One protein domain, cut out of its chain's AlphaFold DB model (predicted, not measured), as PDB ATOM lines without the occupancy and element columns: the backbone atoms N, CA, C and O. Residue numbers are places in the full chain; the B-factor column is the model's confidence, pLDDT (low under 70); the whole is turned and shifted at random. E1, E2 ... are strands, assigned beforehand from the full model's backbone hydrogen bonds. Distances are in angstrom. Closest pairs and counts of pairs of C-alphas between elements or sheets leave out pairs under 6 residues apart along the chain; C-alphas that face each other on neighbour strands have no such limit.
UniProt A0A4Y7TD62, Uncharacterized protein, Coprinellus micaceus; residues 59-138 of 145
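What this domain is: This is residues 59 to 138 of the 145 residues of an uncharacterized protein of Coprinellus micaceus (UniProt A0A4Y7TD62). With little regular structure, the printed part winds in stacked turns, a short solenoid walled by three small parallel sheets: E1, E4, E7 in that order, E2 with E5 across from it, and E3 with E6 at one end. The 80 printed residues have no named helix and seven strands, E1 to E7 along the chain, holding 26 residues, all strand. The whole is only just loose, close to compact, with a radius of gyration of the C-alphas of 14.0 A, and flat, spanning 40 by 27 by 15 A.

How they stand to each other: E4, residues 93 to 98, is parallel to E7, residues 127 to 131, with N 129 and O 95 2.8 A apart, and to E1, residues 59 to 61, with N 60 and O 96 3.3 A apart. E2, residues 81 to 83, is parallel to E5, residues 109 to 111, with N 82 and O 109 2.9 A apart. E2 runs on into E3, residues 86 to 88, at 78 degrees, and E5 into E6, residues 114 to 116, at 88 degrees. E3 and E6 are parallel, with N 116 and O 87 2.9 A apart.

Where its parts are: E1 begins at C-alpha 59 (17.239, -45.940, -51.743); E7, 12.8 A long, ends at C-alpha 131 (6.535, -41.508, -47.812).

The domain as a whole: The farthest C-alphas, of Lys 74 and Gly 121, are 40.9 A apart. The printed part has no cut; the link from E1 to E2 is long, 19 residues. Residues 59 to 73 and 119 to 122 have pLDDT under 70.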
ATOM      1  N   PHE A  59      18.546 -45.794 -51.122       62.09
ATOM      2  CA  PHE A  59      17.239 -45.940 -51.743       62.09
ATOM      3  C   PHE A  59      16.588 -47.238 -51.291       62.09
ATOM      4  O   PHE A  59      17.095 -48.330 -51.564       62.09
ATOM      5  N   VAL A  60      15.435 -47.124 -50.640       60.59
ATOM      6  CA  VAL A  60      14.546 -48.265 -50.433       60.59
ATOM      7  C   VAL A  60      13.249 -47.959 -51.145       60.59
ATOM      8  O   VAL A  60      12.436 -47.153 -50.698       60.59
ATOM      9  N   LEU A  61      13.088 -48.624 -52.282       56.75
ATOM     10  CA  LEU A  61      11.888 -48.552 -53.087       56.75
ATOM     11  C   LEU A  61      11.167 -49.882 -52.963       56.75
ATOM     12  O   LEU A  61      11.706 -50.938 -53.303       56.75
ATOM     13  N   ASN A  62       9.934 -49.829 -52.486       50.06
ATOM     14  CA  ASN A  62       9.080 -50.997 -52.399       50.06
ATOM     15  C   ASN A  62       8.145 -51.014 -53.620       50.06
ATOM     16  O   ASN A  62       6.926 -50.935 -53.487       50.06
ATOM     17  N   VAL A  63       8.725 -51.046 -54.829       51.94
ATOM     18  CA  VAL A  63       7.952 -50.931 -56.076       51.94
ATOM     19  C   VAL A  63       7.306 -52.269 -56.427       51.94
ATOM     20  O   VAL A  63       7.955 -53.200 -56.904       51.94
ATOM     21  N   GLY A  64       6.004 -52.375 -56.192       44.84
ATOM     22  CA  GLY A  64       5.176 -53.465 -56.687       44.84
ATOM     23  C   GLY A  64       4.786 -53.266 -58.154       44.84
ATOM     24  O   GLY A  64       3.798 -52.604 -58.419       44.84
ATOM     25  N   GLY A  65       5.506 -53.909 -59.079       48.91
ATOM     26  CA  GLY A  65       5.023 -54.243 -60.433       48.91
ATOM     27  C   GLY A  65       4.863 -53.099 -61.452       48.91
ATOM     28  O   GLY A  65       4.728 -51.934 -61.112       48.91
ATOM     29  N   ARG A  66       4.922 -53.453 -62.746       53.31
ATOM     30  CA  ARG A  66       4.844 -52.526 -63.891       53.31
ATOM     31  C   ARG A  66       3.407 -52.041 -64.147       53.31
ATOM     32  O   ARG A  66       2.540 -52.878 -64.377       53.31
ATOM     33  N   GLY A  67       3.241 -50.722 -64.271       52.91
ATOM     34  CA  GLY A  67       2.109 -50.054 -64.930       52.91
ATOM     35  C   GLY A  67       1.044 -49.509 -63.977       52.91
ATOM     36  O   GLY A  67       0.509 -50.279 -63.193       52.91
ATOM     37  N   ASP A  68       0.790 -48.196 -64.078       53.12
ATOM     38  CA  ASP A  68      -0.401 -47.361 -63.778       53.12
ATOM     39  C   ASP A  68      -1.431 -47.797 -62.712       53.12
ATOM     40  O   ASP A  68      -2.580 -47.355 -62.720       53.12
ATOM     41  N   VAL A  69      -1.037 -48.632 -61.759       52.72
ATOM     42  CA  VAL A  69      -1.812 -49.011 -60.578       52.72
ATOM     43  C   VAL A  69      -1.079 -48.420 -59.372       52.72
ATOM     44  O   VAL A  69       0.150 -48.547 -59.321       52.72
ATOM     45  N   PRO A  70      -1.772 -47.776 -58.403       54.81
ATOM     46  CA  PRO A  70      -1.135 -47.352 -57.161       54.81
ATOM     47  C   PRO A  70      -0.349 -48.531 -56.607       54.81
ATOM     48  O   PRO A  70      -0.848 -49.657 -56.560       54.81
ATOM     49  N   VAL A  71       0.917 -48.273 -56.289       55.12
ATOM     50  CA  VAL A  71       1.932 -49.296 -56.067       55.12
ATOM     51  C   VAL A  71       1.658 -49.999 -54.738       55.12
ATOM     52  O   VAL A  71       2.302 -49.754 -53.722       55.12
ATOM     53  N   THR A  72       0.669 -50.888 -54.714       61.91
ATOM     54  CA  THR A  72       0.336 -51.682 -53.537       61.91
ATOM     55  C   THR A  72       1.297 -52.857 -53.476       61.91
ATOM     56  O   THR A  72       0.960 -53.995 -53.822       61.91
ATOM     57  N   SER A  73       2.536 -52.591 -53.064       69.06
ATOM     58  CA  SER A  73       3.429 -53.674 -52.672       69.06
ATOM     59  C   SER A  73       2.827 -54.382 -51.460       69.06
ATOM     60  O   SER A  73       2.416 -53.737 -50.495       69.06
ATOM     61  N   LYS A  74       2.763 -55.716 -51.524       78.56
ATOM     62  CA  LYS A  74       2.445 -56.584 -50.376       78.56
ATOM     63  C   LYS A  74       3.687 -56.909 -49.544       78.56
ATOM     64  O   LYS A  74       3.587 -57.592 -48.528       78.56
ATOM     65  N   VAL A  75       4.861 -56.478 -50.001       80.19
ATOM     66  CA  VAL A  75       6.121 -56.660 -49.286       80.19
ATOM     67  C   VAL A  75       6.251 -55.517 -48.297       80.19
ATOM     68  O   VAL A  75       6.211 -54.355 -48.685       80.19
ATOM     69  N   LYS A  76       6.413 -55.845 -47.018       85.19
ATOM     70  CA  LYS A  76       6.642 -54.868 -45.956       85.19
ATOM     71  C   LYS A  76       8.112 -54.890 -45.554       85.19
ATOM     72  O   LYS A  76       8.639 -55.954 -45.232       85.19
ATOM     73  N   PHE A  77       8.749 -53.722 -45.532       88.12
ATOM     74  CA  PHE A  77      10.049 -53.554 -44.891       88.12
ATOM     75  C   PHE A  77       9.850 -53.077 -43.454       88.12
ATOM     76  O   PHE A  77       9.228 -52.047 -43.213       88.12
ATOM     77  N   GLU A  78      10.373 -53.825 -42.489       94.00
ATOM     78  CA  GLU A  78      10.301 -53.450 -41.080       94.00
ATOM     79  C   GLU A  78      11.604 -53.761 -40.345       94.00
ATOM     80  O   GLU A  78      12.352 -54.654 -40.752       94.00
ATOM     81  N   LYS A  79      11.866 -53.030 -39.254       95.75
ATOM     82  CA  LYS A  79      13.015 -53.260 -38.357       95.75
ATOM     83  C   LYS A  79      14.361 -53.200 -39.085       95.75
ATOM     84  O   LYS A  79      15.292 -53.947 -38.772       95.75
ATOM     85  N   MET A  80      14.461 -52.321 -40.081       94.12
ATOM     86  CA  MET A  80      15.702 -52.097 -40.818       94.12
ATOM     87  C   MET A  80      16.659 -51.245 -39.992       94.12
ATOM     88  O   MET A  80      16.253 -50.263 -39.370       94.12
ATOM     89  N   ARG A  81      17.948 -51.593 -40.025       95.38
ATOM     90  CA  ARG A  81      18.996 -50.830 -39.350       95.38
ATOM     91  C   ARG A  81      20.096 -50.454 -40.330       95.38
ATOM     92  O   ARG A  81      20.704 -51.332 -40.939       95.38
ATOM     93  N   PHE A  82      20.333 -49.157 -40.459       93.94
ATOM     94  CA  PHE A  82      21.373 -48.572 -41.295       93.94
ATOM     95  C   PHE A  82      22.465 -48.022 -40.385       93.94
ATOM     96  O   PHE A  82      22.216 -47.105 -39.603       93.94
ATOM     97  N   GLU A  83      23.661 -48.604 -40.449       94.75
ATOM     98  CA  GLU A  83      24.763 -48.260 -39.548       94.75
ATOM     99  C   GLU A  83      26.023 -47.891 -40.331       94.75
ATOM    100  O   GLU A  83      26.313 -48.488 -41.366       94.75
ATOM    101  N   ASP A  84      26.766 -46.916 -39.805       93.88
ATOM    102  CA  ASP A  84      28.124 -46.564 -40.238       93.88
ATOM    103  C   ASP A  84      28.234 -46.141 -41.719       93.88
ATOM    104  O   ASP A  84      29.249 -46.363 -42.379       93.88
ATOM    105  N   ILE A  85      27.193 -45.482 -42.237       89.00
ATOM    106  CA  ILE A  85      27.147 -44.969 -43.614       89.00
ATOM    107  C   ILE A  85      27.802 -43.589 -43.664       89.00
ATOM    108  O   ILE A  85      27.332 -42.656 -43.015       89.00
ATOM    109  N   ARG A  86      28.884 -43.434 -44.434       90.12
ATOM    110  CA  ARG A  86      29.631 -42.170 -44.518       90.12
ATOM    111  C   ARG A  86      30.149 -41.891 -45.915       90.12
ATOM    112  O   ARG A  86      30.899 -42.709 -46.425       90.12
ATOM    113  N   GLY A  87      29.869 -40.720 -46.478       87.62
ATOM    114  CA  GLY A  87      30.385 -40.353 -47.797       87.62
ATOM    115  C   GLY A  87      29.735 -39.102 -48.368       87.62
ATOM    116  O   GLY A  87      29.114 -38.327 -47.647       87.62
ATOM    117  N   THR A  88      29.868 -38.915 -49.675       87.00
ATOM    118  CA  THR A  88      29.213 -37.830 -50.410       87.00
ATOM    119  C   THR A  88      28.360 -38.405 -51.528       87.00
ATOM    120  O   THR A  88      28.696 -39.455 -52.067       87.00
ATOM    121  N   THR A  89      27.278 -37.736 -51.897       85.50
ATOM    122  CA  THR A  89      26.444 -38.098 -53.047       85.50
ATOM    123  C   THR A  89      26.286 -36.906 -53.984       85.50
ATOM    124  O   THR A  89      26.446 -35.757 -53.578       85.50
ATOM    125  N   ASN A  90      25.993 -37.188 -55.252       85.06
ATOM    126  CA  ASN A  90      25.713 -36.170 -56.264       85.06
ATOM    127  C   ASN A  90      24.233 -35.745 -56.288       85.06
ATOM    128  O   ASN A  90      23.843 -34.946 -57.137       85.06
ATOM    129  N   GLU A  91      23.417 -36.254 -55.370       84.75
ATOM    130  CA  GLU A  91      22.000 -35.913 -55.250       84.75
ATOM    131  C   GLU A  91      21.739 -35.104 -53.968       84.75
ATOM    132  O   GLU A  91      22.561 -35.093 -53.050       84.75
ATOM    133  N   SER A  92      20.613 -34.389 -53.901       86.44
ATOM    134  CA  SER A  92      20.153 -33.736 -52.664       86.44
ATOM    135  C   SER A  92      19.533 -34.742 -51.695       86.44
ATOM    136  O   SER A  92      19.710 -34.625 -50.486       86.44
ATOM    137  N   ALA A  93      18.834 -35.750 -52.225       88.31
ATOM    138  CA  ALA A  93      18.168 -36.781 -51.445       88.31
ATOM    139  C   ALA A  93      19.178 -37.784 -50.876       88.31
ATOM    140  O   ALA A  93      19.666 -38.677 -51.568       88.31
ATOM    141  N   ILE A  94      19.467 -37.655 -49.583       90.38
ATOM    142  CA  ILE A  94      20.335 -38.583 -48.852       90.38
ATOM    143  C   ILE A  94      19.567 -39.848 -48.471       90.38
ATOM    144  O   ILE A  94      20.092 -40.964 -48.552       90.38
ATOM    145  N   VAL A  95      18.321 -39.663 -48.039       90.81
ATOM    146  CA  VAL A  95      17.398 -40.736 -47.678       90.81
ATOM    147  C   VAL A  95      16.135 -40.575 -48.500       90.81
ATOM    148  O   VAL A  95      15.543 -39.497 -48.516       90.81
ATOM    149  N   ARG A  96      15.712 -41.660 -49.149       90.50
ATOM    150  CA  ARG A  96      14.435 -41.721 -49.859       90.50
ATOM    151  C   ARG A  96      13.759 -43.060 -49.592       90.50
ATOM    152  O   ARG A  96      14.170 -44.091 -50.130       90.50
ATOM    153  N   PHE A  97      12.743 -43.028 -48.735       89.56
ATOM    154  CA  PHE A  97      11.819 -44.133 -48.512       89.56
ATOM    155  C   PHE A  97      10.498 -43.811 -49.183       89.56
ATOM    156  O   PHE A  97       9.819 -42.875 -48.782       89.56
ATOM    157  N   GLU A  98      10.129 -44.616 -50.166       88.50
ATOM    158  CA  GLU A  98       8.800 -44.575 -50.767       88.50
ATOM    159  C   GLU A  98       8.158 -45.935 -50.559       88.50
ATOM    160  O   GLU A  98       8.439 -46.918 -51.260       88.50
ATOM    161  N   CYS A  99       7.366 -46.013 -49.498       86.88
ATOM    162  CA  CYS A  99       6.728 -47.243 -49.077       86.88
ATOM    163  C   CYS A  99       5.284 -47.307 -49.589       86.88
ATOM    164  O   CYS A  99       4.652 -46.304 -49.916       86.88
ATOM    165  N   SER A 100       4.754 -48.525 -49.666       86.12
ATOM    166  CA  SER A 100       3.361 -48.769 -50.040       86.12
ATOM    167  C   SER A 100       2.431 -48.248 -48.946       86.12
ATOM    168  O   SER A 100       2.646 -48.547 -47.772       86.12
ATOM    169  N   GLU A 101       1.355 -47.551 -49.313       84.88
ATOM    170  CA  GLU A 101       0.312 -47.128 -48.362       84.88
ATOM    171  C   GLU A 101      -0.313 -48.320 -47.620       84.88
ATOM    172  O   GLU A 101      -0.644 -48.234 -46.438       84.88
ATOM    173  N   VAL A 102      -0.434 -49.462 -48.309       85.75
ATOM    174  CA  VAL A 102      -1.042 -50.697 -47.785       85.75
ATOM    175  C   VAL A 102      -0.046 -51.513 -46.951       85.75
ATOM    176  O   VAL A 102      -0.443 -52.283 -46.078       85.75
ATOM    177  N   ALA A 103       1.254 -51.347 -47.202       87.50
ATOM    178  CA  ALA A 103       2.333 -52.033 -46.493       87.50
ATOM    179  C   ALA A 103       3.427 -51.032 -46.099       87.50
ATOM    180  O   ALA A 103       4.550 -51.076 -46.614       87.50
ATOM    181  N   GLN A 104       3.068 -50.129 -45.184       90.75
ATOM    182  CA  GLN A 104       3.948 -49.070 -44.692       90.75
ATOM    183  C   GLN A 104       5.235 -49.644 -44.104       90.75
ATOM    184  O   GLN A 104       5.223 -50.680 -43.426       90.75
ATOM    185  N   CYS A 105       6.344 -48.944 -44.321       92.50
ATOM    186  CA  CYS A 105       7.588 -49.304 -43.663       92.50
ATOM    187  C   CYS A 105       7.529 -48.927 -42.181       92.50
ATOM    188  O   CYS A 105       6.990 -47.876 -41.840       92.50
ATOM    189  N   SER A 106       8.085 -49.758 -41.297       94.62
ATOM    190  CA  SER A 106       8.073 -49.475 -39.855       94.62
ATOM    191  C   SER A 106       9.398 -49.775 -39.157       94.62
ATOM    192  O   SER A 106      10.143 -50.665 -39.563       94.62
ATOM    193  N   ASP A 107       9.675 -49.062 -38.066       96.00
ATOM    194  CA  ASP A 107      10.811 -49.316 -37.166       96.00
ATOM    195  C   ASP A 107      12.180 -49.234 -37.866       96.00
ATOM    196  O   ASP A 107      13.029 -50.119 -37.730       96.00
ATOM    197  N   ILE A 108      12.406 -48.181 -38.651       95.06
ATOM    198  CA  ILE A 108      13.684 -47.967 -39.342       95.06
ATOM    199  C   ILE A 108      14.615 -47.153 -38.442       95.06
ATOM    200  O   ILE A 108      14.264 -46.074 -37.969       95.06
ATOM    201  N   THR A 109      15.827 -47.650 -38.221       96.31
ATOM    202  CA  THR A 109      16.806 -46.998 -37.343       96.31
ATOM    203  C   THR A 109      18.093 -46.678 -38.090       96.31
ATOM    204  O   THR A 109      18.688 -47.551 -38.726       96.31
ATOM    205  N   PHE A 110      18.552 -45.440 -37.954       95.00
ATOM    206  CA  PHE A 110      19.839 -44.966 -38.446       95.00
ATOM    207  C   PHE A 110      20.824 -44.791 -37.292       95.00
ATOM    208  O   PHE A 110      20.474 -44.302 -36.218       95.00
ATOM    209  N   ARG A 111      22.083 -45.182 -37.501       95.88
ATOM    210  CA  ARG A 111      23.155 -44.988 -36.523       95.88
ATOM    211  C   ARG A 111      24.447 -44.595 -37.218       95.88
ATOM    212  O   ARG A 111      24.907 -45.293 -38.114       95.88
ATOM    213  N   ASN A 112      25.070 -43.513 -36.749       93.44
ATOM    214  CA  ASN A 112      26.360 -43.043 -37.267       93.44
ATOM    215  C   ASN A 112      26.344 -42.843 -38.799       93.44
ATOM    216  O   ASN A 112      27.279 -43.230 -39.499       93.44
ATOM    217  N   VAL A 113      25.254 -42.258 -39.305       90.12
ATOM    218  CA  VAL A 113      25.079 -41.924 -40.722       90.12
ATOM    219  C   VAL A 113      25.484 -40.471 -40.945       90.12
ATOM    220  O   VAL A 113      24.899 -39.565 -40.357       90.12
ATOM    221  N   ASN A 114      26.507 -40.263 -41.768       89.25
ATOM    222  CA  ASN A 114      27.049 -38.956 -42.123       89.25
ATOM    223  C   ASN A 114      27.325 -38.911 -43.628       89.25
ATOM    224  O   ASN A 114      28.436 -39.185 -44.087       89.25
ATOM    225  N   VAL A 115      26.279 -38.626 -44.393       88.38
ATOM    226  CA  VAL A 115      26.355 -38.449 -45.841       88.38
ATOM    227  C   VAL A 115      26.193 -36.966 -46.131       88.38
ATOM    228  O   VAL A 115      25.435 -36.286 -45.449       88.38
ATOM    229  N   THR A 116      26.920 -36.469 -47.118       87.69
ATOM    230  CA  THR A 116      26.807 -35.091 -47.593       87.69
ATOM    231  C   THR A 116      26.250 -35.092 -49.010       87.69
ATOM    232  O   THR A 116      26.808 -35.767 -49.878       87.69
ATOM    233  N   GLY A 117      25.171 -34.352 -49.257       86.06
ATOM    234  CA  GLY A 117      24.574 -34.229 -50.583       86.06
ATOM    235  C   GLY A 117      25.344 -33.305 -51.524       86.06
ATOM    236  O   GLY A 117      26.296 -32.616 -51.136       86.06
ATOM    237  N   ALA A 118      24.877 -33.224 -52.771       80.94
ATOM    238  CA  ALA A 118      25.424 -32.311 -53.785       80.94
ATOM    239  C   ALA A 118      25.284 -30.821 -53.427       80.94
ATOM    240  O   ALA A 118      25.843 -29.950 -54.098       80.94
ATOM    241  N   GLY A 119      24.534 -30.523 -52.367       68.25
ATOM    242  CA  GLY A 119      24.292 -29.179 -51.878       68.25
ATOM    243  C   GLY A 119      25.444 -28.517 -51.136       68.25
ATOM    244  O   GLY A 119      25.421 -27.301 -50.915       68.25
ATOM    245  N   ASN A 120      26.483 -29.275 -50.776       64.88
ATOM    246  CA  ASN A 120      27.579 -28.731 -49.990       64.88
ATOM    247  C   ASN A 120      28.391 -27.699 -50.795       64.88
ATOM    248  O   ASN A 120      29.165 -28.042 -51.687       64.88
ATOM    249  N   GLY A 121      28.186 -26.417 -50.479       63.12
ATOM    250  CA  GLY A 121      28.816 -25.273 -51.148       63.12
ATOM    251  C   GLY A 121      28.005 -24.643 -52.288       63.12
ATOM    252  O   GLY A 121      28.404 -23.593 -52.785       63.12
ATOM    253  N   THR A 122      26.865 -25.224 -52.675       67.69
ATOM    254  CA  THR A 122      25.989 -24.708 -53.751       67.69
ATOM    255  C   THR A 122      24.671 -24.124 -53.234       67.69
ATOM    256  O   THR A 122      23.919 -23.527 -54.000       67.69
ATOM    257  N   GLY A 123      24.395 -24.254 -51.930       71.12
ATOM    258  CA  GLY A 123      23.192 -23.716 -51.282       71.12
ATOM    259  C   GLY A 123      21.959 -24.618 -51.387       71.12
ATOM    260  O   GLY A 123      20.920 -24.284 -50.818       71.12
ATOM    261  N   VAL A 124      22.066 -25.766 -52.062       79.56
ATOM    262  CA  VAL A 124      21.045 -26.823 -52.013       79.56
ATOM    263  C   VAL A 124      21.139 -27.514 -50.649       79.56
ATOM    264  O   VAL A 124      22.229 -27.674 -50.104       79.56
ATOM    265  N   LYS A 125      20.003 -27.862 -50.047       84.62
ATOM    266  CA  LYS A 125      19.971 -28.549 -48.750       84.62
ATOM    267  C   LYS A 125      19.868 -30.055 -48.949       84.62
ATOM    268  O   LYS A 125      19.297 -30.512 -49.933       84.62
ATOM    269  N   ASP A 126      20.404 -30.792 -47.988       87.94
ATOM    270  CA  ASP A 126      20.244 -32.238 -47.921       87.94
ATOM    271  C   ASP A 126      18.787 -32.593 -47.587       87.94
ATOM    272  O   ASP A 126      18.181 -32.009 -46.682       87.94
ATOM    273  N   GLU A 127      18.233 -33.553 -48.322       88.19
ATOM    274  CA  GLU A 127      16.833 -33.964 -48.249       88.19
ATOM    275  C   GLU A 127      16.694 -35.386 -47.697       88.19
ATOM    276  O   GLU A 127      17.475 -36.295 -48.002       88.19
ATOM    277  N   TYR A 128      15.654 -35.571 -46.886       91.12
ATOM    278  CA  TYR A 128      15.294 -36.831 -46.246       91.12
ATOM    279  C   TYR A 128      13.802 -37.061 -46.486       91.12
ATOM    280  O   TYR A 128      12.972 -36.506 -45.772       91.12
ATOM    281  N   ILE A 129      13.474 -37.826 -47.524       90.62
ATOM    282  CA  ILE A 129      12.109 -38.024 -48.026       90.62
ATOM    283  C   ILE A 129      11.593 -39.367 -47.519       90.62
ATOM    284  O   ILE A 129      12.244 -40.397 -47.733       90.62
ATOM    285  N   CYS A 130      10.447 -39.374 -46.840       91.94
ATOM    286  CA  CYS A 130       9.904 -40.591 -46.236       91.94
ATOM    287  C   CYS A 130       8.385 -40.683 -46.413       91.94
ATOM    288  O   CYS A 130       7.624 -40.321 -45.523       91.94
ATOM    289  N   GLU A 131       7.943 -41.259 -47.525       90.56
ATOM    290  CA  GLU A 131       6.535 -41.508 -47.812       90.56
ATOM    291  C   GLU A 131       6.102 -42.873 -47.258       90.56
ATOM    292  O   GLU A 131       6.735 -43.904 -47.517       90.56
ATOM    293  N   ASN A 132       4.994 -42.896 -46.505       90.69
ATOM    294  CA  ASN A 132       4.404 -44.113 -45.925       90.69
ATOM    295  C   ASN A 132       5.372 -44.920 -45.040       90.69
ATOM    296  O   ASN A 132       5.326 -46.154 -44.992       90.69
ATOM    297  N   ALA A 133       6.260 -44.222 -44.335       91.31
ATOM    298  CA  ALA A 133       7.223 -44.818 -43.426       91.31
ATOM    299  C   ALA A 133       7.061 -44.238 -42.016       91.31
ATOM    300  O   ALA A 133       7.053 -43.025 -41.818       91.31
ATOM    301  N   VAL A 134       6.935 -45.117 -41.024       92.94
ATOM    302  CA  VAL A 134       6.651 -44.749 -39.632       92.94
ATOM    303  C   VAL A 134       7.726 -45.271 -38.683       92.94
ATOM    304  O   VAL A 134       8.374 -46.286 -38.932       92.94
ATOM    305  N   GLY A 135       7.931 -44.571 -37.565       93.44
ATOM    306  CA  GLY A 135       8.926 -44.975 -36.566       93.44
ATOM    307  C   GLY A 135      10.373 -44.878 -37.065       93.44
ATOM    308  O   GLY A 135      11.201 -45.706 -36.692       93.44
ATOM    309  N   ILE A 136      10.675 -43.896 -37.923       94.31
ATOM    310  CA  ILE A 136      12.048 -43.612 -38.357       94.31
ATOM    311  C   ILE A 136      12.782 -42.862 -37.245       94.31
ATOM    312  O   ILE A 136      12.290 -41.855 -36.735       94.31
ATOM    313  N   THR A 137      13.970 -43.336 -36.874       95.44
ATOM    314  CA  THR A 137      14.790 -42.733 -35.813       95.44
ATOM    315  C   THR A 137      16.267 -42.651 -36.200       95.44
ATOM    316  O   THR A 137      16.748 -43.412 -37.037       95.44
ATOM    317  N   GLY A 138      17.003 -41.721 -35.579       93.50
ATOM    318  CA  GLY A 138      18.462 -41.610 -35.716       93.50
ATOM    319  C   GLY A 138      18.976 -40.846 -36.943       93.50
ATOM    320  O   GLY A 138      20.184 -40.823 -37.176       93.50
TER     321      GLY A 138